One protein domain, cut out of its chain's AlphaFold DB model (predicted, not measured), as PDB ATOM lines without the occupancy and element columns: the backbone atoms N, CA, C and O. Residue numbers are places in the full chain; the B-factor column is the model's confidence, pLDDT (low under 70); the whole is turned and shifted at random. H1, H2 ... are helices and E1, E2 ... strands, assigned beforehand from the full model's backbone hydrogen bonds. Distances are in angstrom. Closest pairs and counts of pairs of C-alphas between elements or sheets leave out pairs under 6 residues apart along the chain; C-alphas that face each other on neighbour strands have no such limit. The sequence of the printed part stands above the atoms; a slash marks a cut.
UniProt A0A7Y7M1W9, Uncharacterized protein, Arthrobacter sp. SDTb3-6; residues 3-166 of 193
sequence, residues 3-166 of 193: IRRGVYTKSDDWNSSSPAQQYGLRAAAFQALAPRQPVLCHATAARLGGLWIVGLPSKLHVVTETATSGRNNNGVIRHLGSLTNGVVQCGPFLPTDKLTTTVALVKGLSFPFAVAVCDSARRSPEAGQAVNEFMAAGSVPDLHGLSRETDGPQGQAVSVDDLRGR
ATOM      1  N   ILE A   3     -19.366  14.210   4.067       90.69
ATOM      2  CA  ILE A   3     -18.748  13.949   2.753       90.69
ATOM      3  C   ILE A   3     -19.835  13.944   1.672       90.69
ATOM      4  O   ILE A   3     -19.621  14.423   0.560       90.69
ATOM      5  N   ARG A   4     -21.018  13.388   1.980       87.81
ATOM      6  CA  ARG A   4     -22.121  13.268   1.018       87.81
ATOM      7  C   ARG A   4     -23.480  12.986   1.652       87.81
ATOM      8  O   ARG A   4     -23.579  12.770   2.853       87.81
ATOM      9  N   ARG A   5     -24.562  12.976   0.857       87.31
ATOM     10  CA  ARG A   5     -25.887  12.563   1.360       87.31
ATOM     11  C   ARG A   5     -25.802  11.120   1.881       87.31
ATOM     12  O   ARG A   5     -25.455  10.218   1.125       87.31
ATOM     13  N   GLY A   6     -26.085  10.942   3.173       88.75
ATOM     14  CA  GLY A   6     -25.951   9.667   3.885       88.75
ATOM     15  C   GLY A   6     -24.521   9.288   4.297       88.75
ATOM     16  O   GLY A   6     -24.343   8.201   4.834       88.75
ATOM     17  N   VAL A   7     -23.509  10.134   4.059       91.75
ATOM     18  CA  VAL A   7     -22.089   9.806   4.290       91.75
ATOM     19  C   VAL A   7     -21.396  10.893   5.100       91.75
ATOM     20  O   VAL A   7     -21.271  12.039   4.657       91.75
ATOM     21  N   TYR A   8     -20.893  10.504   6.265       93.31
ATOM     22  CA  TYR A   8     -20.271  11.390   7.240       93.31
ATOM     23  C   TYR A   8     -18.938  10.801   7.709       93.31
ATOM     24  O   TYR A   8     -18.744   9.589   7.678       93.31
ATOM     25  N   THR A   9     -18.045  11.684   8.139       92.62
ATOM     26  CA  THR A   9     -16.792  11.389   8.848       92.62
ATOM     27  C   THR A   9     -16.681  12.362  10.029       92.62
ATOM     28  O   THR A   9     -17.460  13.327  10.079       92.62
ATOM     29  N   LYS A  10     -15.761  12.175  10.985       93.62
ATOM     30  CA  LYS A  10     -15.531  13.221  12.000       93.62
ATOM     31  C   LYS A  10     -15.016  14.488  11.315       93.62
ATOM     32  O   LYS A  10     -14.501  14.444  10.201       93.62
ATOM     33  N   SER A  11     -15.252  15.649  11.917       92.31
ATOM     34  CA  SER A  11     -14.761  16.901  11.325       92.31
ATOM     35  C   SER A  11     -13.238  16.988  11.422       92.31
ATOM     36  O   SER A  11     -12.598  17.415  10.471       92.31
ATOM     37  N   ASP A  12     -12.674  16.472  12.509       92.56
ATOM     38  CA  ASP A  12     -11.240  16.481  12.795       92.56
ATOM     39  C   ASP A  12     -10.493  15.576  11.808       92.56
ATOM     40  O   ASP A  12      -9.619  16.062  11.099       92.56
ATOM     41  N   ASP A  13     -10.951  14.323  11.640       90.88
ATOM     42  CA  ASP A  13     -10.450  13.369  10.633       90.88
ATOM     43  C   ASP A  13     -10.423  13.963   9.205       90.88
ATOM     44  O   ASP A  13      -9.582  13.592   8.391       90.88
ATOM     45  N   TRP A  14     -11.363  14.854   8.861       92.00
ATOM     46  CA  TRP A  14     -11.401  15.515   7.548       92.00
ATOM     47  C   TRP A  14     -10.464  16.723   7.469       92.00
ATOM     48  O   TRP A  14      -9.825  16.926   6.439       92.00
ATOM     49  N   ASN A  15     -10.391  17.521   8.533       92.44
ATOM     50  CA  ASN A  15      -9.569  18.727   8.585       92.44
ATOM     51  C   ASN A  15      -8.069  18.402   8.668       92.44
ATOM     52  O   ASN A  15      -7.264  19.164   8.141       92.44
ATOM     53  N   SER A  16      -7.700  17.269   9.275       93.19
ATOM     54  CA  SER A  16      -6.337  16.724   9.237       93.19
ATOM     55  C   SER A  16      -6.030  15.937   7.956       93.19
ATOM     56  O   SER A  16      -4.860  15.748   7.633       93.19
ATOM     57  N   SER A  17      -7.051  15.498   7.203       91.19
ATOM     58  CA  SER A  17      -6.845  14.767   5.948       91.19
ATOM     59  C   SER A  17      -6.273  15.663   4.849       91.19
ATOM     60  O   SER A  17      -6.870  16.687   4.496       91.19
ATOM     61  N   SER A  18      -5.199  15.207   4.201       92.88
ATOM     62  CA  SER A  18      -4.647  15.841   2.997       92.88
ATOM     63  C   SER A  18      -5.669  15.889   1.844       92.88
ATOM     64  O   SER A  18      -6.632  15.115   1.827       92.88
ATOM     65  N   PRO A  19      -5.471  16.722   0.803       92.19
ATOM     66  CA  PRO A  19      -6.339  16.714  -0.375       92.19
ATOM     67  C   PRO A  19      -6.446  15.334  -1.049       92.19
ATOM     68  O   PRO A  19      -7.531  14.958  -1.502       92.19
ATOM     69  N   ALA A  20      -5.356  14.559  -1.081       90.50
ATOM     70  CA  ALA A  20      -5.335  13.209  -1.644       90.50
ATOM     71  C   ALA A  20      -6.112  12.223  -0.759       90.50
ATOM     72  O   ALA A  20      -6.974  11.496  -1.260       90.50
ATOM     73  N   GLN A  21      -5.918  12.280   0.562       91.81
ATOM     74  CA  GLN A  21      -6.695  11.507   1.531       91.81
ATOM     75  C   GLN A  21      -8.189  11.859   1.459       91.81
ATOM     76  O   GLN A  21      -9.016  10.957   1.349       91.81
ATOM     77  N   GLN A  22      -8.559  13.143   1.399       92.81
ATOM     78  CA  GLN A  22      -9.944  13.592   1.204       92.81
ATOM     79  C   GLN A  22     -10.535  13.117  -0.129       92.81
ATOM     80  O   GLN A  22     -11.710  12.752  -0.184       92.81
ATOM     81  N   TYR A  23      -9.762  13.112  -1.219       93.38
ATOM     82  CA  TYR A  23     -10.198  12.554  -2.501       93.38
ATOM     83  C   TYR A  23     -10.390  11.040  -2.409       93.38
ATOM     84  O   TYR A  23     -11.419  10.539  -2.850       93.38
ATOM     85  N   GLY A  24      -9.484  10.323  -1.746       91.81
ATOM     86  CA  GLY A  24      -9.629   8.905  -1.436       91.81
ATOM     87  C   GLY A  24     -10.790   8.607  -0.477       91.81
ATOM     88  O   GLY A  24     -11.407   7.556  -0.600       91.81
ATOM     89  N   LEU A  25     -11.170   9.532   0.411       92.00
ATOM     90  CA  LEU A  25     -12.390   9.463   1.225       92.00
ATOM     91  C   LEU A  25     -13.651   9.729   0.386       92.00
ATOM     92  O   LEU A  25     -14.680   9.117   0.650       92.00
ATOM     93  N   ARG A  26     -13.590  10.576  -0.654       93.25
ATOM     94  CA  ARG A  26     -14.676  10.761  -1.645       93.25
ATOM     95  C   ARG A  26     -14.799   9.554  -2.586       93.25
ATOM     96  O   ARG A  26     -15.916   9.164  -2.910       93.25
ATOM     97  N   ALA A  27     -13.674   8.970  -3.002       93.56
ATOM     98  CA  ALA A  27     -13.583   7.768  -3.832       93.56
ATOM     99  C   ALA A  27     -14.073   6.543  -3.068       93.56
ATOM    100  O   ALA A  27     -14.930   5.820  -3.560       93.56
ATOM    101  N   ALA A  28     -13.624   6.386  -1.818       92.44
ATOM    102  CA  ALA A  28     -14.176   5.420  -0.880       92.44
ATOM    103  C   ALA A  28     -15.664   5.690  -0.765       92.44
ATOM    104  O   ALA A  28     -16.455   4.786  -0.996       92.44
ATOM    105  N   ALA A  29     -16.059   6.952  -0.566       92.69
ATOM    106  CA  ALA A  29     -17.457   7.316  -0.505       92.69
ATOM    107  C   ALA A  29     -18.224   6.961  -1.778       92.69
ATOM    108  O   ALA A  29     -19.430   7.096  -1.699       92.69
ATOM    109  N   PHE A  30     -17.615   6.499  -2.883       93.06
ATOM    110  CA  PHE A  30     -18.289   6.059  -4.107       93.06
ATOM    111  C   PHE A  30     -18.798   4.598  -4.095       93.06
ATOM    112  O   PHE A  30     -19.573   4.257  -4.978       93.06
ATOM    113  N   GLN A  31     -18.492   3.756  -3.093       92.31
ATOM    114  CA  GLN A  31     -18.724   2.296  -3.191       92.31
ATOM    115  C   GLN A  31     -20.058   1.669  -2.670       92.31
ATOM    116  O   GLN A  31     -20.711   0.967  -3.431       92.31
ATOM    117  N   ALA A  32     -20.496   1.872  -1.414       91.38
ATOM    118  CA  ALA A  32     -21.638   1.177  -0.763       91.38
ATOM    119  C   ALA A  32     -22.981   1.961  -0.535       91.38
ATOM    120  O   ALA A  32     -23.751   1.654   0.374       91.38
ATOM    121  N   LEU A  33     -23.288   3.002  -1.319       90.94
ATOM    122  CA  LEU A  33     -24.662   3.366  -1.744       90.94
ATOM    123  C   LEU A  33     -24.766   3.333  -3.281       90.94
ATOM    124  O   LEU A  33     -25.786   3.745  -3.833       90.94
ATOM    125  N   ALA A  34     -23.720   2.886  -3.982       89.38
ATOM    126  CA  ALA A  34     -23.867   2.370  -5.324       89.38
ATOM    127  C   ALA A  34     -24.588   1.021  -5.175       89.38
ATOM    128  O   ALA A  34     -24.198   0.227  -4.318       89.38
ATOM    129  N   PRO A  35     -25.634   0.732  -5.967       87.44
ATOM    130  CA  PRO A  35     -26.333  -0.554  -5.883       87.44
ATOM    131  C   PRO A  35     -25.463  -1.774  -6.242       87.44
ATOM    132  O   PRO A  35     -25.880  -2.907  -6.036       87.44
ATOM    133  N   ARG A  36     -24.278  -1.545  -6.824       89.25
ATOM    134  CA  ARG A  36     -23.269  -2.540  -7.215       89.25
ATOM    135  C   ARG A  36     -21.880  -1.931  -7.009       89.25
ATOM    136  O   ARG A  36     -21.747  -0.711  -7.138       89.25
ATOM    137  N   GLN A  37     -20.861  -2.755  -6.745       90.81
ATOM    138  CA  GLN A  37     -19.475  -2.281  -6.659       90.81
ATOM    139  C   GLN A  37     -19.085  -1.592  -7.986       90.81
ATOM    140  O   GLN A  37     -19.306  -2.168  -9.053       90.81
ATOM    141  N   PRO A  38     -18.567  -0.354  -7.953       94.44
ATOM    142  CA  PRO A  38     -18.360   0.434  -9.159       94.44
ATOM    143  C   PRO A  38     -16.908   0.416  -9.631       94.44
ATOM    144  O   PRO A  38     -15.986   0.651  -8.850       94.44
ATOM    145  N   VAL A  39     -16.716   0.233 -10.938       96.88
ATOM    146  CA  VAL A  39     -15.380   0.243 -11.539       96.88
ATOM    147  C   VAL A  39     -14.852   1.674 -11.648       96.88
ATOM    148  O   VAL A  39     -15.445   2.511 -12.333       96.88
ATOM    149  N   LEU A  40     -13.732   1.960 -10.983       97.19
ATOM    150  CA  LEU A  40     -13.036   3.252 -11.064       97.19
ATOM    151  C   LEU A  40     -12.146   3.279 -12.316       97.19
ATOM    152  O   LEU A  40     -11.548   2.268 -12.656       97.19
ATOM    153  N   CYS A  41     -12.019   4.410 -13.010       97.12
ATOM    154  CA  CYS A  41     -11.229   4.483 -14.250       97.12
ATOM    155  C   CYS A  41     -10.513   5.827 -14.440       97.12
ATOM    156  O   CYS A  41     -10.583   6.700 -13.571       97.12
ATOM    157  N   HIS A  42      -9.814   5.993 -15.572       96.88
ATOM    158  CA  HIS A  42      -9.107   7.222 -15.967       96.88
ATOM    159  C   HIS A  42      -8.342   7.854 -14.782       96.88
ATOM    160  O   HIS A  42      -7.574   7.177 -14.108       96.88
ATOM    161  N   ALA A  43      -8.582   9.133 -14.479       96.38
ATOM    162  CA  ALA A  43      -7.869   9.889 -13.457       96.38
ATOM    163  C   ALA A  43      -8.073   9.372 -12.014       96.38
ATOM    164  O   ALA A  43      -7.263   9.678 -11.143       96.38
ATOM    165  N   THR A  44      -9.117   8.579 -11.742       96.69
ATOM    166  CA  THR A  44      -9.328   7.971 -10.415       96.69
ATOM    167  C   THR A  44      -8.542   6.673 -10.262       96.69
ATOM    168  O   THR A  44      -7.826   6.523  -9.275       96.69
ATOM    169  N   ALA A  45      -8.598   5.775 -11.252       96.44
ATOM    170  CA  ALA A  45      -7.750   4.578 -11.265       96.44
ATOM    171  C   ALA A  45      -6.256   4.947 -11.328       96.44
ATOM    172  O   ALA A  45      -5.441   4.359 -10.625       96.44
ATOM    173  N   ALA A  46      -5.912   5.993 -12.086       96.12
ATOM    174  CA  ALA A  46      -4.550   6.501 -12.212       96.12
ATOM    175  C   ALA A  46      -3.945   6.958 -10.882       96.12
ATOM    176  O   ALA A  46      -2.766   6.707 -10.656       96.12
ATOM    177  N   ARG A  47      -4.736   7.570  -9.983       93.94
ATOM    178  CA  ARG A  47      -4.251   7.917  -8.639       93.94
ATOM    179  C   ARG A  47      -4.009   6.699  -7.757       93.94
ATOM    180  O   ARG A  47      -3.038   6.716  -7.020       93.94
ATOM    181  N   LEU A  48      -4.833   5.653  -7.840       92.62
ATOM    182  CA  LEU A  48      -4.562   4.408  -7.107       92.62
ATOM    183  C   LEU A  48      -3.298   3.721  -7.649       92.62
ATOM    184  O   LEU A  48      -2.471   3.258  -6.870       92.62
ATOM    185  N   GLY A  49      -3.130   3.723  -8.977       92.31
ATOM    186  CA  GLY A  49      -1.974   3.182  -9.697       92.31
ATOM    187  C   GLY A  49      -0.713   4.061  -9.715       92.31
ATOM    188  O   GLY A  49       0.219   3.736 -10.448       92.31
ATOM    189  N   GLY A  50      -0.671   5.181  -8.982       93.19
ATOM    190  CA  GLY A  50       0.487   6.090  -8.923       93.19
ATOM    191  C   GLY A  50       0.910   6.739 -10.253       93.19
ATOM    192  O   GLY A  50       2.038   7.211 -10.375       93.19
ATOM    193  N   LEU A  51       0.046   6.746 -11.274       95.00
ATOM    194  CA  LEU A  51       0.369   7.299 -12.592       95.00
ATOM    195  C   LEU A  51       0.452   8.830 -12.547       95.00
ATOM    196  O   LEU A  51      -0.352   9.496 -11.888       95.00
ATOM    197  N   TRP A  52       1.387   9.390 -13.313       95.19
ATOM    198  CA  TRP A  52       1.707  10.817 -13.330       95.19
ATOM    199  C   TRP A  52       0.667  11.645 -14.100       95.19
ATOM    200  O   TRP A  52       0.887  12.107 -15.219       95.19
ATOM    201  N   ILE A  53      -0.493  11.838 -13.472       94.50
ATOM    202  CA  ILE A  53      -1.512  12.803 -13.895       94.50
ATOM    203  C   ILE A  53      -1.293  14.161 -13.218       94.50
ATOM    204  O   ILE A  53      -0.868  14.240 -12.066       94.50
ATOM    205  N   VAL A  54      -1.638  15.246 -13.911       90.62
ATOM    206  CA  VAL A  54      -1.491  16.607 -13.372       90.62
ATOM    207  C   VAL A  54      -2.505  16.865 -12.253       90.62
ATOM    208  O   VAL A  54      -3.717  16.811 -12.466       90.62
ATOM    209  N   GLY A  55      -1.999  17.207 -11.068       90.19
ATOM    210  CA  GLY A  55      -2.799  17.664  -9.932       90.19
ATOM    211  C   GLY A  55      -3.699  16.588  -9.315       90.19
ATOM    212  O   GLY A  55      -3.352  15.407  -9.235       90.19
ATOM    213  N   LEU A  56      -4.859  17.015  -8.812       90.50
ATOM    214  CA  LEU A  56      -5.854  16.161  -8.165       90.50
ATOM    215  C   LEU A  56      -7.210  16.309  -8.880       90.50
ATOM    216  O   LEU A  56      -7.670  17.440  -9.055       90.50
ATOM    217  N   PRO A  57      -7.888  15.217  -9.284       92.00
ATOM    218  CA  PRO A  57      -9.135  15.338 -10.034       92.00
ATOM    219  C   PRO A  57     -10.269  15.935  -9.187       92.00
ATOM    220  O   PRO A  57     -10.546  15.489  -8.076       92.00
ATOM    221  N   SER A  58     -10.998  16.910  -9.735       90.25
ATOM    222  CA  SER A  58     -12.144  17.538  -9.052       90.25
ATOM    223  C   SER A  58     -13.394  16.645  -8.987       90.25
ATOM    224  O   SER A  58     -14.313  16.902  -8.209       90.25
ATOM    225  N   LYS A  59     -13.432  15.584  -9.802       93.62
ATOM    226  CA  LYS A  59     -14.508  14.590  -9.902       93.62
ATOM    227  C   LYS A  59     -13.905  13.187  -9.913       93.62
ATOM    228  O   LYS A  59     -12.752  13.005 -10.301       93.62
ATOM    229  N   LEU A  60     -14.691  12.188  -9.518       94.94
ATOM    230  CA  LEU A  60     -14.298  10.784  -9.686       94.94
ATOM    231  C   LEU A  60     -14.711  10.297 -11.081       94.94
ATOM    232  O   LEU A  60     -15.717  10.746 -11.633       94.94
ATOM    233  N   HIS A  61     -13.923   9.394 -11.647       95.75
ATOM    234  CA  HIS A  61     -14.113   8.801 -12.964       95.75
ATOM    235  C   HIS A  61     -14.483   7.329 -12.776       95.75
ATOM    236  O   HIS A  61     -13.745   6.589 -12.123       95.75
ATOM    237  N   VAL A  62     -15.627   6.916 -13.321       95.50
ATOM    238  CA  VAL A  62     -16.147   5.544 -13.179       95.50
ATOM    239  C   VAL A  62     -16.642   5.003 -14.515       95.50
ATOM    240  O   VAL A  62     -17.077   5.777 -15.372       95.50
ATOM    241  N   VAL A  63     -16.593   3.688 -14.699       94.69
ATOM    242  CA  VAL A  63     -17.128   3.023 -15.895       94.69
ATOM    243  C   VAL A  63     -18.647   2.838 -15.776       94.69
ATOM    244  O   VAL A  63     -19.210   2.775 -14.680       94.69
ATOM    245  N   THR A  64     -19.332   2.784 -16.913       91.50
ATOM    246  CA  THR A  64     -20.736   2.394 -17.032       91.50
ATOM    247  C   THR A  64     -20.960   1.720 -18.387       91.50
ATOM    248  O   THR A  64     -20.332   2.104 -19.370       91.50
ATOM    249  N   GLU A  65     -21.853   0.736 -18.453       88.25
ATOM    250  CA  GLU A  65     -22.191   0.026 -19.700       88.25
ATOM    251  C   GLU A  65     -23.353   0.690 -20.461       88.25
ATOM    252  O   GLU A  65     -23.576   0.408 -21.634       88.25
ATOM    253  N   THR A  66     -24.066   1.627 -19.824       82.62
ATOM    254  CA  THR A  66     -25.221   2.334 -20.393       82.62
ATOM    255  C   THR A  66     -24.976   3.839 -20.478       82.62
ATOM    256  O   THR A  66     -24.552   4.472 -19.510       82.62
ATOM    257  N   ALA A  67     -25.310   4.453 -21.617       68.00
ATOM    258  CA  ALA A  67     -25.262   5.906 -21.818       68.00
ATOM    259  C   ALA A  67     -26.423   6.630 -21.088       68.00
ATOM    260  O   ALA A  67     -27.312   7.218 -21.699       68.00
ATOM    261  N   THR A  68     -26.456   6.537 -19.757       60.47
ATOM    262  CA  THR A  68     -27.579   7.004 -18.930       60.47
ATOM    263  C   THR A  68     -27.503   8.505 -18.631       60.47
ATOM    264  O   THR A  68     -26.682   8.933 -17.819       60.47
ATOM    265  N   SER A  69     -28.434   9.279 -19.202       52.56
ATOM    266  CA  SER A  69     -28.655  10.721 -18.959       52.56
ATOM    267  C   SER A  69     -29.238  11.020 -17.553       52.56
ATOM    268  O   SER A  69     -30.345  11.543 -17.401       52.56
ATOM    269  N   GLY A  70     -28.513  10.673 -16.485       54.50
ATOM    270  CA  GLY A  70     -28.908  10.869 -15.083       54.50
ATOM    271  C   GLY A  70     -28.174  12.028 -14.395       54.50
ATOM    272  O   GLY A  70     -27.036  11.874 -13.993       54.50
ATOM    273  N   ARG A  71     -28.815  13.193 -14.228       50.88
ATOM    274  CA  ARG A  71     -28.331  14.446 -13.568       50.88
ATOM    275  C   ARG A  71     -26.814  14.546 -13.210       50.88
ATOM    276  O   ARG A  71     -26.376  14.065 -12.171       50.88
ATOM    277  N   ASN A  72     -26.010  15.305 -13.981       54.03
ATOM    278  CA  ASN A  72     -24.527  15.393 -13.828       54.03
ATOM    279  C   ASN A  72     -24.022  15.887 -12.463       54.03
ATOM    280  O   ASN A  72     -22.852  15.718 -12.112       54.03
ATOM    281  N   ASN A  73     -24.889  16.562 -11.714       55.47
ATOM    282  CA  ASN A  73     -24.508  17.599 -10.763       55.47
ATOM    283  C   ASN A  73     -24.107  17.075  -9.375       55.47
ATOM    284  O   ASN A  73     -24.413  17.659  -8.344       55.47
ATOM    285  N   ASN A  74     -23.483  15.905  -9.363       75.12
ATOM    286  CA  ASN A  74     -23.271  15.089  -8.178       75.12
ATOM    287  C   ASN A  74     -21.751  14.880  -7.924       75.12
ATOM    288  O   ASN A  74     -21.362  14.513  -6.818       75.12
ATOM    289  N   GLY A  75     -20.892  15.156  -8.926       87.06
ATOM    290  CA  GLY A  75     -19.419  15.195  -8.805       87.06
ATOM    291  C   GLY A  75     -18.648  14.029  -9.449       87.06
ATOM    292  O   GLY A  75     -17.609  13.641  -8.924       87.06
ATOM    293  N   VAL A  76     -19.189  13.371 -10.482       90.75
ATOM    294  CA  VAL A  76     -18.566  12.219 -11.176       90.75
ATOM    295  C   VAL A  76     -18.730  12.346 -12.671       90.75
ATOM    296  O   VAL A  76     -19.749  12.852 -13.136       90.75
ATOM    297  N   ILE A  77     -17.737  11.836 -13.388       91.81
ATOM    298  CA  ILE A  77     -17.772  11.611 -14.826       91.81
ATOM    299  C   ILE A  77     -17.919  10.101 -15.042       91.81
ATOM    300  O   ILE A  77     -17.095   9.319 -14.564       91.81
ATOM    301  N   ARG A  78     -18.989   9.692 -15.729       91.19
ATOM    302  CA  ARG A  78     -19.176   8.305 -16.170       91.19
ATOM    303  C   ARG A  78     -18.573   8.139 -17.561       91.19
ATOM    304  O   ARG A  78     -18.739   9.021 -18.397       91.19
ATOM    305  N   HIS A  79     -17.913   7.013 -17.797       92.62
ATOM    306  CA  HIS A  79     -17.268   6.671 -19.063       92.62
ATOM    307  C   HIS A  79     -17.846   5.365 -19.594       92.62
ATOM    308  O   HIS A  79     -17.958   4.404 -18.835       92.62
ATOM    309  N   LEU A  80     -18.204   5.323 -20.879       91.56
ATOM    310  CA  LEU A  80     -18.728   4.108 -21.500       91.56
ATOM    311  C   LEU A  80     -17.615   3.056 -21.627       91.56
ATOM    312  O   LEU A  80     -16.554   3.345 -22.184       91.56
ATOM    313  N   GLY A  81     -17.845   1.849 -21.116       91.06
ATOM    314  CA  GLY A  81     -16.872   0.756 -21.133       91.06
ATOM    315  C   GLY A  81     -17.395  -0.503 -20.441       91.06
ATOM    316  O   GLY A  81     -18.533  -0.527 -19.988       91.06
ATOM    317  N   SER A  82     -16.561  -1.541 -20.360       90.94
ATOM    318  CA  SER A  82     -16.888  -2.807 -19.685       90.94
ATOM    319  C   SER A  82     -16.646  -2.721 -18.175       90.94
ATOM    320  O   SER A  82     -15.649  -2.144 -17.744       90.94
ATOM    321  N   LEU A  83     -17.524  -3.338 -17.379       92.19
ATOM    322  CA  LEU A  83     -17.358  -3.476 -15.928       92.19
ATOM    323  C   LEU A  83     -16.492  -4.683 -15.508       92.19
ATOM    324  O   LEU A  83     -16.312  -4.903 -14.313       92.19
ATOM    325  N   THR A  84     -15.962  -5.461 -16.457       91.62
ATOM    326  CA  THR A  84     -15.207  -6.702 -16.191       91.62
ATOM    327  C   THR A  84     -13.855  -6.766 -16.904       91.62
ATOM    328  O   THR A  84     -12.878  -7.241 -16.332       91.62
ATOM    329  N   ASN A  85     -13.766  -6.281 -18.145       91.44
ATOM    330  CA  ASN A  85     -12.561  -6.418 -18.963       91.44
ATOM    331  C   ASN A  85     -11.508  -5.362 -18.598       91.44
ATOM    332  O   ASN A  85     -11.728  -4.167 -18.798       91.44
ATOM    333  N   GLY A  86     -10.335  -5.810 -18.142       92.88
ATOM    334  CA  GLY A  86      -9.243  -4.915 -17.745       92.88
ATOM    335  C   GLY A  86      -9.493  -4.230 -16.400       92.88
ATOM    336  O   GLY A  86      -9.346  -3.013 -16.269       92.88
ATOM    337  N   VAL A  87      -9.938  -5.016 -15.418       95.94
ATOM    338  CA  VAL A  87     -10.348  -4.585 -14.078       95.94
ATOM    339  C   VAL A  87      -9.608  -5.429 -13.036       95.94
ATOM    340  O   VAL A  87      -9.439  -6.633 -13.219       95.94
ATOM    341  N   VAL A  88      -9.156  -4.794 -11.955       95.38
ATOM    342  CA  VAL A  88      -8.353  -5.399 -10.880       95.38
ATOM    343  C   VAL A  88      -8.893  -4.984  -9.512       95.38
ATOM    344  O   VAL A  88      -9.520  -3.935  -9.380       95.38
ATOM    345  N   GLN A  89      -8.656  -5.802  -8.489       94.12
ATOM    346  CA  GLN A  89      -8.998  -5.497  -7.100       94.12
ATOM    347  C   GLN A  89      -7.815  -4.777  -6.430       94.12
ATOM    348  O   GLN A  89      -6.675  -5.216  -6.561       94.12
ATOM    349  N   CYS A  90      -8.065  -3.678  -5.718       92.25
ATOM    350  CA  CYS A  90      -7.037  -2.881  -5.041       92.25
ATOM    351  C   CYS A  90      -7.563  -2.405  -3.677       92.25
ATOM    352  O   CYS A  90      -8.376  -1.476  -3.602       92.25
ATOM    353  N   GLY A  91      -7.165  -3.096  -2.603       90.25
ATOM    354  CA  GLY A  91      -7.819  -2.993  -1.293       90.25
ATOM    355  C   GLY A  91      -9.342  -3.163  -1.434       90.25
ATOM    356  O   GLY A  91      -9.780  -4.103  -2.101       90.25
ATOM    357  N   PRO A  92     -10.185  -2.237  -0.933       90.69
ATOM    358  CA  PRO A  92     -11.631  -2.286  -1.158       90.69
ATOM    359  C   PRO A  92     -12.059  -1.950  -2.602       90.69
ATOM    360  O   PRO A  92     -13.184  -2.277  -2.983       90.69
ATOM    361  N   PHE A  93     -11.230  -1.272  -3.400       93.56
ATOM    362  CA  PHE A  93     -11.624  -0.710  -4.695       93.56
ATOM    363  C   PHE A  93     -11.503  -1.681  -5.865       93.56
ATOM    364  O   PHE A  93     -10.709  -2.615  -5.850       93.56
ATOM    365  N   LEU A  94     -12.242  -1.364  -6.928       95.81
ATOM    366  CA  LEU A  94     -12.242  -2.084  -8.197       95.81
ATOM    367  C   LEU A  94     -11.802  -1.154  -9.355       95.81
ATOM    368  O   LEU A  94     -12.644  -0.715 -10.140       95.81
ATOM    369  N   PRO A  95     -10.534  -0.708  -9.439       96.44
ATOM    370  CA  PRO A  95     -10.068   0.109 -10.560       96.44
ATOM    371  C   PRO A  95      -9.880  -0.683 -11.864       96.44
ATOM    372  O   PRO A  95      -9.634  -1.889 -11.869       96.44
ATOM    373  N   THR A  96      -9.915   0.023 -12.995       97.38
ATOM    374  CA  THR A  96      -9.340  -0.469 -14.251       97.38
ATOM    375  C   THR A  96      -7.833  -0.664 -14.108       97.38
ATOM    376  O   THR A  96      -7.165   0.145 -13.463       97.38
ATOM    377  N   ASP A  97      -7.285  -1.691 -14.753       95.81
ATOM    378  CA  ASP A  97      -5.856  -2.013 -14.698       95.81
ATOM    379  C   ASP A  97      -4.960  -0.870 -15.239       95.81
ATOM    380  O   ASP A  97      -5.433   0.090 -15.862       95.81
ATOM    381  N   LYS A  98      -3.645  -0.954 -15.005       95.50
ATOM    382  CA  LYS A  98      -2.672   0.099 -15.359       95.50
ATOM    383  C   LYS A  98      -2.602   0.365 -16.872       95.50
ATOM    384  O   LYS A  98      -2.558   1.526 -17.281       95.50
ATOM    385  N   LEU A  99      -2.675  -0.671 -17.709       95.69
ATOM    386  CA  LEU A  99      -2.696  -0.588 -19.176       95.69
ATOM    387  C   LEU A  99      -4.032  -0.012 -19.684       95.69
ATOM    388  O   LEU A  99      -4.045   0.866 -20.551       95.69
ATOM    389  N   THR A 100      -5.160  -0.442 -19.116       95.81
ATOM    390  CA  THR A 100      -6.496   0.098 -19.407       95.81
ATOM    391  C   THR A 100      -6.600   1.570 -19.050       95.81
ATOM    392  O   THR A 100      -7.039   2.372 -19.875       95.81
ATOM    393  N   THR A 101      -6.119   1.938 -17.869       97.06
ATOM    394  CA  THR A 101      -6.078   3.316 -17.385       97.06
ATOM    395  C   THR A 101      -5.178   4.194 -18.258       97.06
ATOM    396  O   THR A 101      -5.588   5.289 -18.643       97.06
ATOM    397  N   THR A 102      -3.998   3.695 -18.643       97.12
ATOM    398  CA  THR A 102      -3.047   4.402 -19.520       97.12
ATOM    399  C   THR A 102      -3.652   4.677 -20.895       97.12
ATOM    400  O   THR A 102      -3.736   5.833 -21.304       97.12
ATOM    401  N   VAL A 103      -4.163   3.651 -21.586       95.75
ATOM    402  CA  VAL A 103      -4.771   3.810 -22.922       95.75
ATOM    403  C   VAL A 103      -6.017   4.707 -22.879       95.75
ATOM    404  O   VAL A 103      -6.268   5.451 -23.826       95.75
ATOM    405  N   ALA A 104      -6.790   4.673 -21.791       95.44
ATOM    406  CA  ALA A 104      -7.944   5.550 -21.607       95.44
ATOM    407  C   ALA A 104      -7.539   7.026 -21.420       95.44
ATOM    408  O   ALA A 104      -8.138   7.910 -22.029       95.44
ATOM    409  N   LEU A 105      -6.490   7.301 -20.636       96.38
ATOM    410  CA  LEU A 105      -5.965   8.656 -20.441       96.38
ATOM    411  C   LEU A 105      -5.294   9.219 -21.698       96.38
ATOM    412  O   LEU A 105      -5.598  10.340 -22.092       96.38
ATOM    413  N   VAL A 106      -4.439   8.442 -22.367       95.69
ATOM    414  CA  VAL A 106      -3.719   8.864 -23.587       95.69
ATOM    415  C   VAL A 106      -4.678   9.284 -24.709       95.69
ATOM    416  O   VAL A 106      -4.374  10.206 -25.455       95.69
ATOM    417  N   LYS A 107      -5.869   8.674 -24.794       94.06
ATOM    418  CA  LYS A 107      -6.926   9.056 -25.750       94.06
ATOM    419  C   LYS A 107      -7.624  10.393 -25.444       94.06
ATOM    420  O   LYS A 107      -8.306  10.910 -26.323       94.06
ATOM    421  N   GLY A 108      -7.516  10.917 -24.220       92.50
ATOM    422  CA  GLY A 108      -8.240  12.112 -23.759       92.50
ATOM    423  C   GLY A 108      -7.360  13.260 -23.253       92.50
ATOM    424  O   GLY A 108      -7.891  14.299 -22.864       92.50
ATOM    425  N   LEU A 109      -6.038  13.082 -23.230       94.50
ATOM    426  CA  LEU A 109      -5.057  14.076 -22.793       94.50
ATOM    427  C   LEU A 109      -4.359  14.742 -23.986       94.50
ATOM    428  O   LEU A 109      -4.216  14.150 -25.053       94.50
ATOM    429  N   SER A 110      -3.866  15.966 -23.789       95.88
ATOM    430  CA  SER A 110      -2.915  16.578 -24.719       95.88
ATOM    431  C   SER A 110      -1.557  15.867 -24.650       95.88
ATOM    432  O   SER A 110      -1.186  15.300 -23.618       95.88
ATOM    433  N   PHE A 111      -0.801  15.924 -25.750       95.69
ATOM    434  CA  PHE A 111       0.457  15.194 -25.939       95.69
ATOM    435  C   PHE A 111       1.424  15.192 -24.733       95.69
ATOM    436  O   PHE A 111       1.779  14.095 -24.304       95.69
ATOM    437  N   PRO A 112       1.821  16.330 -24.118       96.31
ATOM    438  CA  PRO A 112       2.779  16.304 -23.004       96.31
ATOM    439  C   PRO A 112       2.265  15.527 -21.781       96.31
ATOM    440  O   PRO A 112       3.033  14.816 -21.134       96.31
ATOM    441  N   PHE A 113       0.964  15.593 -21.482       96.62
ATOM    442  CA  PHE A 113       0.376  14.847 -20.366       96.62
ATOM    443  C   PHE A 113       0.168  13.368 -20.718       96.62
ATOM    444  O   PHE A 113       0.344  12.505 -19.860       96.62
ATOM    445  N   ALA A 114      -0.145  13.054 -21.978       95.94
ATOM    446  CA  ALA A 114      -0.181  11.676 -22.462       95.94
ATOM    447  C   ALA A 114       1.205  11.003 -22.372       95.94
ATOM    448  O   ALA A 114       1.296   9.854 -21.942       95.94
ATOM    449  N   VAL A 115       2.285  11.727 -22.700       96.25
ATOM    450  CA  VAL A 115       3.673  11.253 -22.549       96.25
ATOM    451  C   VAL A 115       4.025  11.003 -21.080       96.25
ATOM    452  O   VAL A 115       4.531   9.927 -20.770       96.25
ATOM    453  N   ALA A 116       3.702  11.925 -20.165       96.31
ATOM    454  CA  ALA A 116       3.957  11.744 -18.731       96.31
ATOM    455  C   ALA A 116       3.242  10.505 -18.150       96.31
ATOM    456  O   ALA A 116       3.842   9.723 -17.409       96.31
ATOM    457  N   VAL A 117       1.982  10.271 -18.544       96.75
ATOM    458  CA  VAL A 117       1.249   9.056 -18.157       96.75
ATOM    459  C   VAL A 117       1.918   7.808 -18.745       96.75
ATOM    460  O   VAL A 117       2.159   6.866 -17.995       96.75
ATOM    461  N   CYS A 118       2.284   7.803 -20.033       96.06
ATOM    462  CA  CYS A 118       2.993   6.684 -20.667       96.06
ATOM    463  C   CYS A 118       4.336   6.344 -20.003       96.06
ATOM    464  O   CYS A 118       4.640   5.162 -19.850       96.06
ATOM    465  N   ASP A 119       5.132   7.340 -19.607       95.62
ATOM    466  CA  ASP A 119       6.405   7.107 -18.914       95.62
ATOM    467  C   ASP A 119       6.170   6.463 -17.540       95.62
ATOM    468  O   ASP A 119       6.672   5.374 -17.264       95.62
ATOM    469  N   SER A 120       5.294   7.062 -16.724       95.81
ATOM    470  CA  SER A 120       4.935   6.525 -15.404       95.81
ATOM    471  C   SER A 120       4.327   5.116 -15.466       95.81
ATOM    472  O   SER A 120       4.609   4.279 -14.612       95.81
ATOM    473  N   ALA A 121       3.551   4.805 -16.509       96.12
ATOM    474  CA  ALA A 121       2.945   3.490 -16.701       96.12
ATOM    475  C   ALA A 121       3.975   2.378 -16.958       96.12
ATOM    476  O   ALA A 121       3.747   1.228 -16.575       96.12
ATOM    477  N   ARG A 122       5.108   2.721 -17.579       95.25
ATOM    478  CA  ARG A 122       6.210   1.799 -17.892       95.25
ATOM    479  C   ARG A 122       7.185   1.588 -16.733       95.25
ATOM    480  O   ARG A 122       8.047   0.720 -16.833       95.25
ATOM    481  N   ARG A 123       7.065   2.353 -15.644       93.44
ATOM    482  CA  ARG A 123       7.878   2.176 -14.434       93.44
ATOM    483  C   ARG A 123       7.267   1.107 -13.525       93.44
ATOM    484  O   ARG A 123       6.049   1.067 -13.310       93.44
ATOM    485  N   SER A 124       8.133   0.261 -12.976       88.81
ATOM    486  CA  SER A 124       7.854  -0.496 -11.752       88.81
ATOM    487  C   SER A 124       7.950   0.446 -10.543       88.81
ATOM    488  O   SER A 124       8.701   1.421 -10.624       88.81
ATOM    489  N   PRO A 125       7.243   0.177  -9.432       85.69
ATOM    490  CA  PRO A 125       7.510   0.854  -8.164       85.69
ATOM    491  C   PRO A 125       8.951   0.600  -7.708       85.69
ATOM    492  O   PRO A 125       9.469  -0.510  -7.859       85.69
ATOM    493  N   GLU A 126       9.581   1.606  -7.108       82.81
ATOM    494  CA  GLU A 126      10.864   1.436  -6.421       82.81
ATOM    495  C   GLU A 126      10.651   0.759  -5.051       82.81
ATOM    496  O   GLU A 126       9.526   0.661  -4.542       82.81
ATOM    497  N   ALA A 127      11.727   0.265  -4.431       74.25
ATOM    498  CA  ALA A 127      11.643  -0.382  -3.122       74.25
ATOM    499  C   ALA A 127      11.046   0.578  -2.073       74.25
ATOM    500  O   ALA A 127      11.517   1.699  -1.903       74.25
ATOM    501  N   GLY A 128       9.982   0.145  -1.389       72.69
ATOM    502  CA  GLY A 128       9.227   0.972  -0.438       72.69
ATOM    503  C   GLY A 128       8.131   1.857  -1.053       72.69
ATOM    504  O   GLY A 128       7.266   2.315  -0.316       72.69
ATOM    505  N   GLN A 129       8.088   2.050  -2.378       77.06
ATOM    506  CA  GLN A 129       6.990   2.784  -3.031       77.06
ATOM    507  C   GLN A 129       5.753   1.919  -3.291       77.06
ATOM    508  O   GLN A 129       4.671   2.473  -3.457       77.06
ATOM    509  N   ALA A 130       5.890   0.590  -3.352       80.56
ATOM    510  CA  ALA A 130       4.806  -0.357  -3.636       80.56
ATOM    511  C   ALA A 130       3.824  -0.512  -2.451       80.56
ATOM    512  O   ALA A 130       3.767  -1.558  -1.811       80.56
ATOM    513  N   VAL A 131       3.066   0.544  -2.147       85.69
ATOM    514  CA  VAL A 131       2.128   0.609  -1.010       85.69
ATOM    515  C   VAL A 131       0.729   0.076  -1.333       85.69
ATOM    516  O   VAL A 131      -0.023  -0.242  -0.418       85.69
ATOM    517  N   ASN A 132       0.368  -0.024  -2.615       88.75
ATOM    518  CA  ASN A 132      -0.925  -0.542  -3.062       88.75
ATOM    519  C   ASN A 132      -0.755  -1.863  -3.828       88.75
ATOM    520  O   ASN A 132      -0.117  -1.900  -4.882       88.75
ATOM    521  N   GLU A 133      -1.380  -2.932  -3.331       88.62
ATOM    522  CA  GLU A 133      -1.477  -4.215  -4.036       88.62
ATOM    523  C   GLU A 133      -2.593  -4.197  -5.098       88.62
ATOM    524  O   GLU A 133      -3.617  -3.520  -4.949       88.62
ATOM    525  N   PHE A 134      -2.391  -4.957  -6.181       90.44
ATOM    526  CA  PHE A 134      -3.334  -5.112  -7.289       90.44
ATOM    527  C   PHE A 134      -3.519  -6.598  -7.611       90.44
ATOM    528  O   PHE A 134      -2.639  -7.229  -8.191       90.44
ATOM    529  N   MET A 135      -4.680  -7.140  -7.250       91.19
ATOM    530  CA  MET A 135      -5.067  -8.536  -7.469       91.19
ATOM    531  C   MET A 135      -6.075  -8.679  -8.620       91.19
ATOM    532  O   MET A 135      -6.618  -7.698  -9.132       91.19
ATOM    533  N   ALA A 136      -6.381  -9.920  -9.009       90.69
ATOM    534  CA  ALA A 136      -7.494 -10.211  -9.908       90.69
ATOM    535  C   ALA A 136      -8.829  -9.662  -9.358       90.69
ATOM    536  O   ALA A 136      -9.069  -9.648  -8.148       90.69
ATOM    537  N   ALA A 137      -9.719  -9.212 -10.247       89.12
ATOM    538  CA  ALA A 137     -11.065  -8.801  -9.854       89.12
ATOM    539  C   ALA A 137     -11.825  -9.979  -9.214       89.12
ATOM    540  O   ALA A 137     -11.870 -11.072  -9.776       89.12
ATOM    541  N   GLY A 138     -12.430  -9.750  -8.047       85.88
ATOM    542  CA  GLY A 138     -13.114 -10.792  -7.274       85.88
ATOM    543  C   GLY A 138     -12.244 -11.516  -6.240       85.88
ATOM    544  O   GLY A 138     -12.794 -12.283  -5.451       85.88
ATOM    545  N   SER A 139     -10.932 -11.246  -6.171       86.25
ATOM    546  CA  SER A 139     -10.132 -11.600  -4.987       86.25
ATOM    547  C   SER A 139     -10.728 -10.977  -3.722       86.25
ATOM    548  O   SER A 139     -11.310  -9.890  -3.769       86.25
ATOM    549  N   VAL A 140     -10.549 -11.646  -2.577       78.12
ATOM    550  CA  VAL A 140     -10.959 -11.102  -1.274       78.12
ATOM    551  C   VAL A 140     -10.236  -9.765  -1.056       78.12
ATOM    552  O   VAL A 140      -9.006  -9.737  -1.122       78.12
ATOM    553  N   PRO A 141     -10.954  -8.649  -0.837       68.75
ATOM    554  CA  PRO A 141     -10.318  -7.356  -0.638       68.75
ATOM    555  C   PRO A 141      -9.617  -7.324   0.718       68.75
ATOM    556  O   PRO A 141     -10.273  -7.533   1.741       68.75
ATOM    557  N   ASP A 142      -8.327  -6.977   0.750       67.38
ATOM    558  CA  ASP A 142      -7.750  -6.508   2.008       67.38
ATOM    559  C   ASP A 142      -8.470  -5.215   2.432       67.38
ATOM    560  O   ASP A 142      -8.759  -4.317   1.627       67.38
ATOM    561  N   LEU A 143      -8.824  -5.172   3.713       62.22
ATOM    562  CA  LEU A 143      -9.465  -4.043   4.377       62.22
ATOM    563  C   LEU A 143      -8.433  -3.143   5.074       62.22
ATOM    564  O   LEU A 143      -8.755  -2.001   5.411       62.22
ATOM    565  N   HIS A 144      -7.211  -3.643   5.257       56.09
ATOM    566  CA  HIS A 144      -6.023  -2.883   5.618       56.09
ATOM    567  C   HIS A 144      -5.262  -2.449   4.341       56.09
ATOM    568  O   HIS A 144      -5.808  -2.458   3.235       56.09
ATOM    569  N   GLY A 145      -4.032  -1.952   4.500       61.16
ATOM    570  CA  GLY A 145      -3.085  -1.736   3.400       61.16
ATOM    571  C   GLY A 145      -3.297  -0.496   2.521       61.16
ATOM    572  O   GLY A 145      -2.352   0.265   2.343       61.16
ATOM    573  N   LEU A 146      -4.496  -0.259   1.973       79.00
ATOM    574  CA  LEU A 146      -4.666   0.711   0.878       79.00
ATOM    575  C   LEU A 146      -4.274   2.153   1.259       79.00
ATOM    576  O   LEU A 146      -5.027   2.867   1.935       79.00
ATOM    577  N   SER A 147      -3.182   2.632   0.665       83.75
ATOM    578  CA  SER A 147      -2.800   4.035   0.719       83.75
ATOM    579  C   SER A 147      -3.605   4.894  -0.262       83.75
ATOM    580  O   SER A 147      -3.842   4.549  -1.423       83.75
ATOM    581  N   ARG A 148      -3.994   6.081   0.215       80.88
ATOM    582  CA  ARG A 148      -4.601   7.159  -0.591       80.88
ATOM    583  C   ARG A 148      -3.558   8.140  -1.136       80.88
ATOM    584  O   ARG A 148      -3.916   9.049  -1.883       80.88
ATOM    585  N   GLU A 149      -2.299   7.951  -0.752       82.12
ATOM    586  CA  GLU A 149      -1.137   8.755  -1.123       82.12
ATOM    587  C   GLU A 149      -0.070   7.837  -1.720       82.12
ATOM    588  O   GLU A 149       0.247   6.780  -1.177       82.12
ATOM    589  N   THR A 150       0.418   8.210  -2.897       82.06
ATOM    590  CA  THR A 150       1.313   7.394  -3.721       82.06
ATOM    591  C   THR A 150       2.261   8.341  -4.443       82.06
ATOM    592  O   THR A 150       1.838   9.042  -5.369       82.06
ATOM    593  N   ASP A 151       3.523   8.363  -4.029       78.44
ATOM    594  CA  ASP A 151       4.516   9.301  -4.570       78.44
ATOM    595  C   ASP A 151       5.259   8.747  -5.801       78.44
ATOM    596  O   ASP A 151       5.963   9.479  -6.494       78.44
ATOM    597  N   GLY A 152       5.037   7.468  -6.131       86.06
ATOM    598  CA  GLY A 152       5.562   6.805  -7.325       86.06
ATOM    599  C   GLY A 152       4.566   5.829  -7.974       86.06
ATOM    600  O   GLY A 152       3.549   5.483  -7.357       86.06
ATOM    601  N   PRO A 153       4.829   5.372  -9.215       90.38
ATOM    602  CA  PRO A 153       3.964   4.442  -9.946       90.38
ATOM    603  C   PRO A 153       3.789   3.099  -9.233       90.38
ATOM    604  O   PRO A 153       4.755   2.510  -8.766       90.38
ATOM    605  N   GLN A 154       2.558   2.591  -9.185       90.81
ATOM    606  CA  GLN A 154       2.206   1.357  -8.476       90.81
ATOM    607  C   GLN A 154       1.970   0.185  -9.441       90.81
ATOM    608  O   GLN A 154       1.719   0.386 -10.633       90.81
ATOM    609  N   GLY A 155       2.005  -1.043  -8.916       87.69
ATOM    610  CA  GLY A 155       1.725  -2.272  -9.667       87.69
ATOM    611  C   GLY A 155       2.711  -2.569 -10.808       87.69
ATOM    612  O   GLY A 155       3.646  -1.811 -11.074       87.69
ATOM    613  N   GLN A 156       2.486  -3.686 -11.508       88.62
ATOM    614  CA  GLN A 156       3.333  -4.161 -12.611       88.62
ATOM    615  C   GLN A 156       3.578  -3.072 -13.674       88.62
ATOM    616  O   GLN A 156       2.692  -2.276 -13.979       88.62
ATOM    617  N   ALA A 157       4.784  -3.004 -14.243       92.62
ATOM    618  CA  ALA A 157       5.086  -2.119 -15.368       92.62
ATOM    619  C   ALA A 157       4.330  -2.549 -16.640       92.62
ATOM    620  O   ALA A 157       4.278  -3.734 -16.963       92.62
ATOM    621  N   VAL A 158       3.771  -1.590 -17.384       93.94
ATOM    622  CA  VAL A 158       3.135  -1.853 -18.687       93.94
ATOM    623  C   VAL A 158       4.216  -1.983 -19.765       93.94
ATOM    624  O   VAL A 158       5.083  -1.112 -19.861       93.94
ATOM    625  N   SER A 159       4.176  -3.028 -20.602       92.69
ATOM    626  CA  SER A 159       5.158  -3.180 -21.685       92.69
ATOM    627  C   SER A 159       4.850  -2.281 -22.893       92.69
ATOM    628  O   SER A 159       3.749  -1.753 -23.064       92.69
ATOM    629  N   VAL A 160       5.842  -2.100 -23.770       88.94
ATOM    630  CA  VAL A 160       5.656  -1.347 -25.023       88.94
ATOM    631  C   VAL A 160       4.726  -2.098 -25.980       88.94
ATOM    632  O   VAL A 160       3.928  -1.475 -26.681       88.94
ATOM    633  N   ASP A 161       4.797  -3.426 -25.990       89.69
ATOM    634  CA  ASP A 161       4.036  -4.249 -26.923       89.69
ATOM    635  C   ASP A 161       2.597  -4.487 -26.444       89.69
ATOM    636  O   ASP A 161       1.704  -4.574 -27.283       89.69
ATOM    637  N   ASP A 162       2.321  -4.393 -25.137       90.06
ATOM    638  CA  ASP A 162       0.958  -4.210 -24.614       90.06
ATOM    639  C   ASP A 162       0.323  -2.917 -25.147       90.06
ATOM    640  O   ASP A 162      -0.806  -2.922 -25.638       90.06
ATOM    641  N   LEU A 163       1.054  -1.794 -25.077       86.31
ATOM    642  CA  LEU A 163       0.570  -0.483 -25.531       86.31
ATOM    643  C   LEU A 163       0.334  -0.444 -27.050       86.31
ATOM    644  O   LEU A 163      -0.626   0.184 -27.498       86.31
ATOM    645  N   ARG A 164       1.171  -1.134 -27.838       84.31
ATOM    646  CA  ARG A 164       1.011  -1.295 -29.296       84.31
ATOM    647  C   ARG A 164      -0.107  -2.275 -29.658       84.31
ATOM    648  O   ARG A 164      -0.925  -1.986 -30.529       84.31
ATOM    649  N   GLY A 165      -0.141  -3.429 -28.992       78.25
ATOM    650  CA  GLY A 165      -1.089  -4.519 -29.224       78.25
ATOM    651  C   GLY A 165      -2.526  -4.151 -28.863       78.25
ATOM    652  O   GLY A 165      -3.468  -4.732 -29.407       78.25
ATOM    653  N   ARG A 166      -2.723  -3.125 -28.022       70.06
ATOM    654  CA  ARG A 166      -4.034  -2.556 -27.676       70.06
ATOM    655  C   ARG A 166      -4.652  -1.739 -28.815       70.06
ATOM    656  O   ARG A 166      -4.953  -0.552 -28.665       70.06
TER     657      ARG A 166
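What this domain is: This is residues 3 to 166 of the 193 residues of an uncharacterized protein of Arthrobacter sp. SDTb3-6 (UniProt A0A7Y7M1W9). With little regular structure, this is a loop-rich body round H3, which sits between a two-strand parallel sheet, E1 and E2, and the helical hairpin H4 and H5; H1 and H6 lie toward opposite ends. The 164 printed residues run H1 H2 H3 E1 E2 H4 H5 H6, mostly helix, with only 59 in named elements. The whole is compact, radius of gyration of the C-alphas 15.4 A, spanning 45 by 40 by 33 A.

How they stand to each other: Look first at parallel neighbours E1, residues 60 to 64, and E2, residues 76 to 80; N 79 and O 62, 2.8 A apart, are within hydrogen-bond range. H3, residues 42 to 48, touches H4, residues 98 to 106, closest C-alphas His 42 and Thr 101, 5.1 A. H4 and H5, residues 111 to 122, form a hairpin, closest C-alphas Val 106 and Ala 114, 4.7 A. H4 only just touches H6, residues 160 to 165, with 3 pairs of C-alphas within 8 A, the closest Leu 99 and Leu 163, 7.1 A. H2, residues 19 to 28, is close but not clearly touching H1, residues 11 to 15, closest C-alphas Gln 22 and Trp 14, 6.8 A. In each helix, every O i to N i+4 pair is within hydrogen-bond range.

Where its parts are: Find C-alpha 11, where H1 begins, at (-14.761, 16.901, 11.325); H6 ends at C-alpha 165, (-1.089, -4.519, -29.224). H5 runs 16.7 A.

The domain as a whole: The printed part has no cut; H5 to H6 is a long link of 37 residues. Residues 67 to 73 and 141 to 145 have pLDDT under 70.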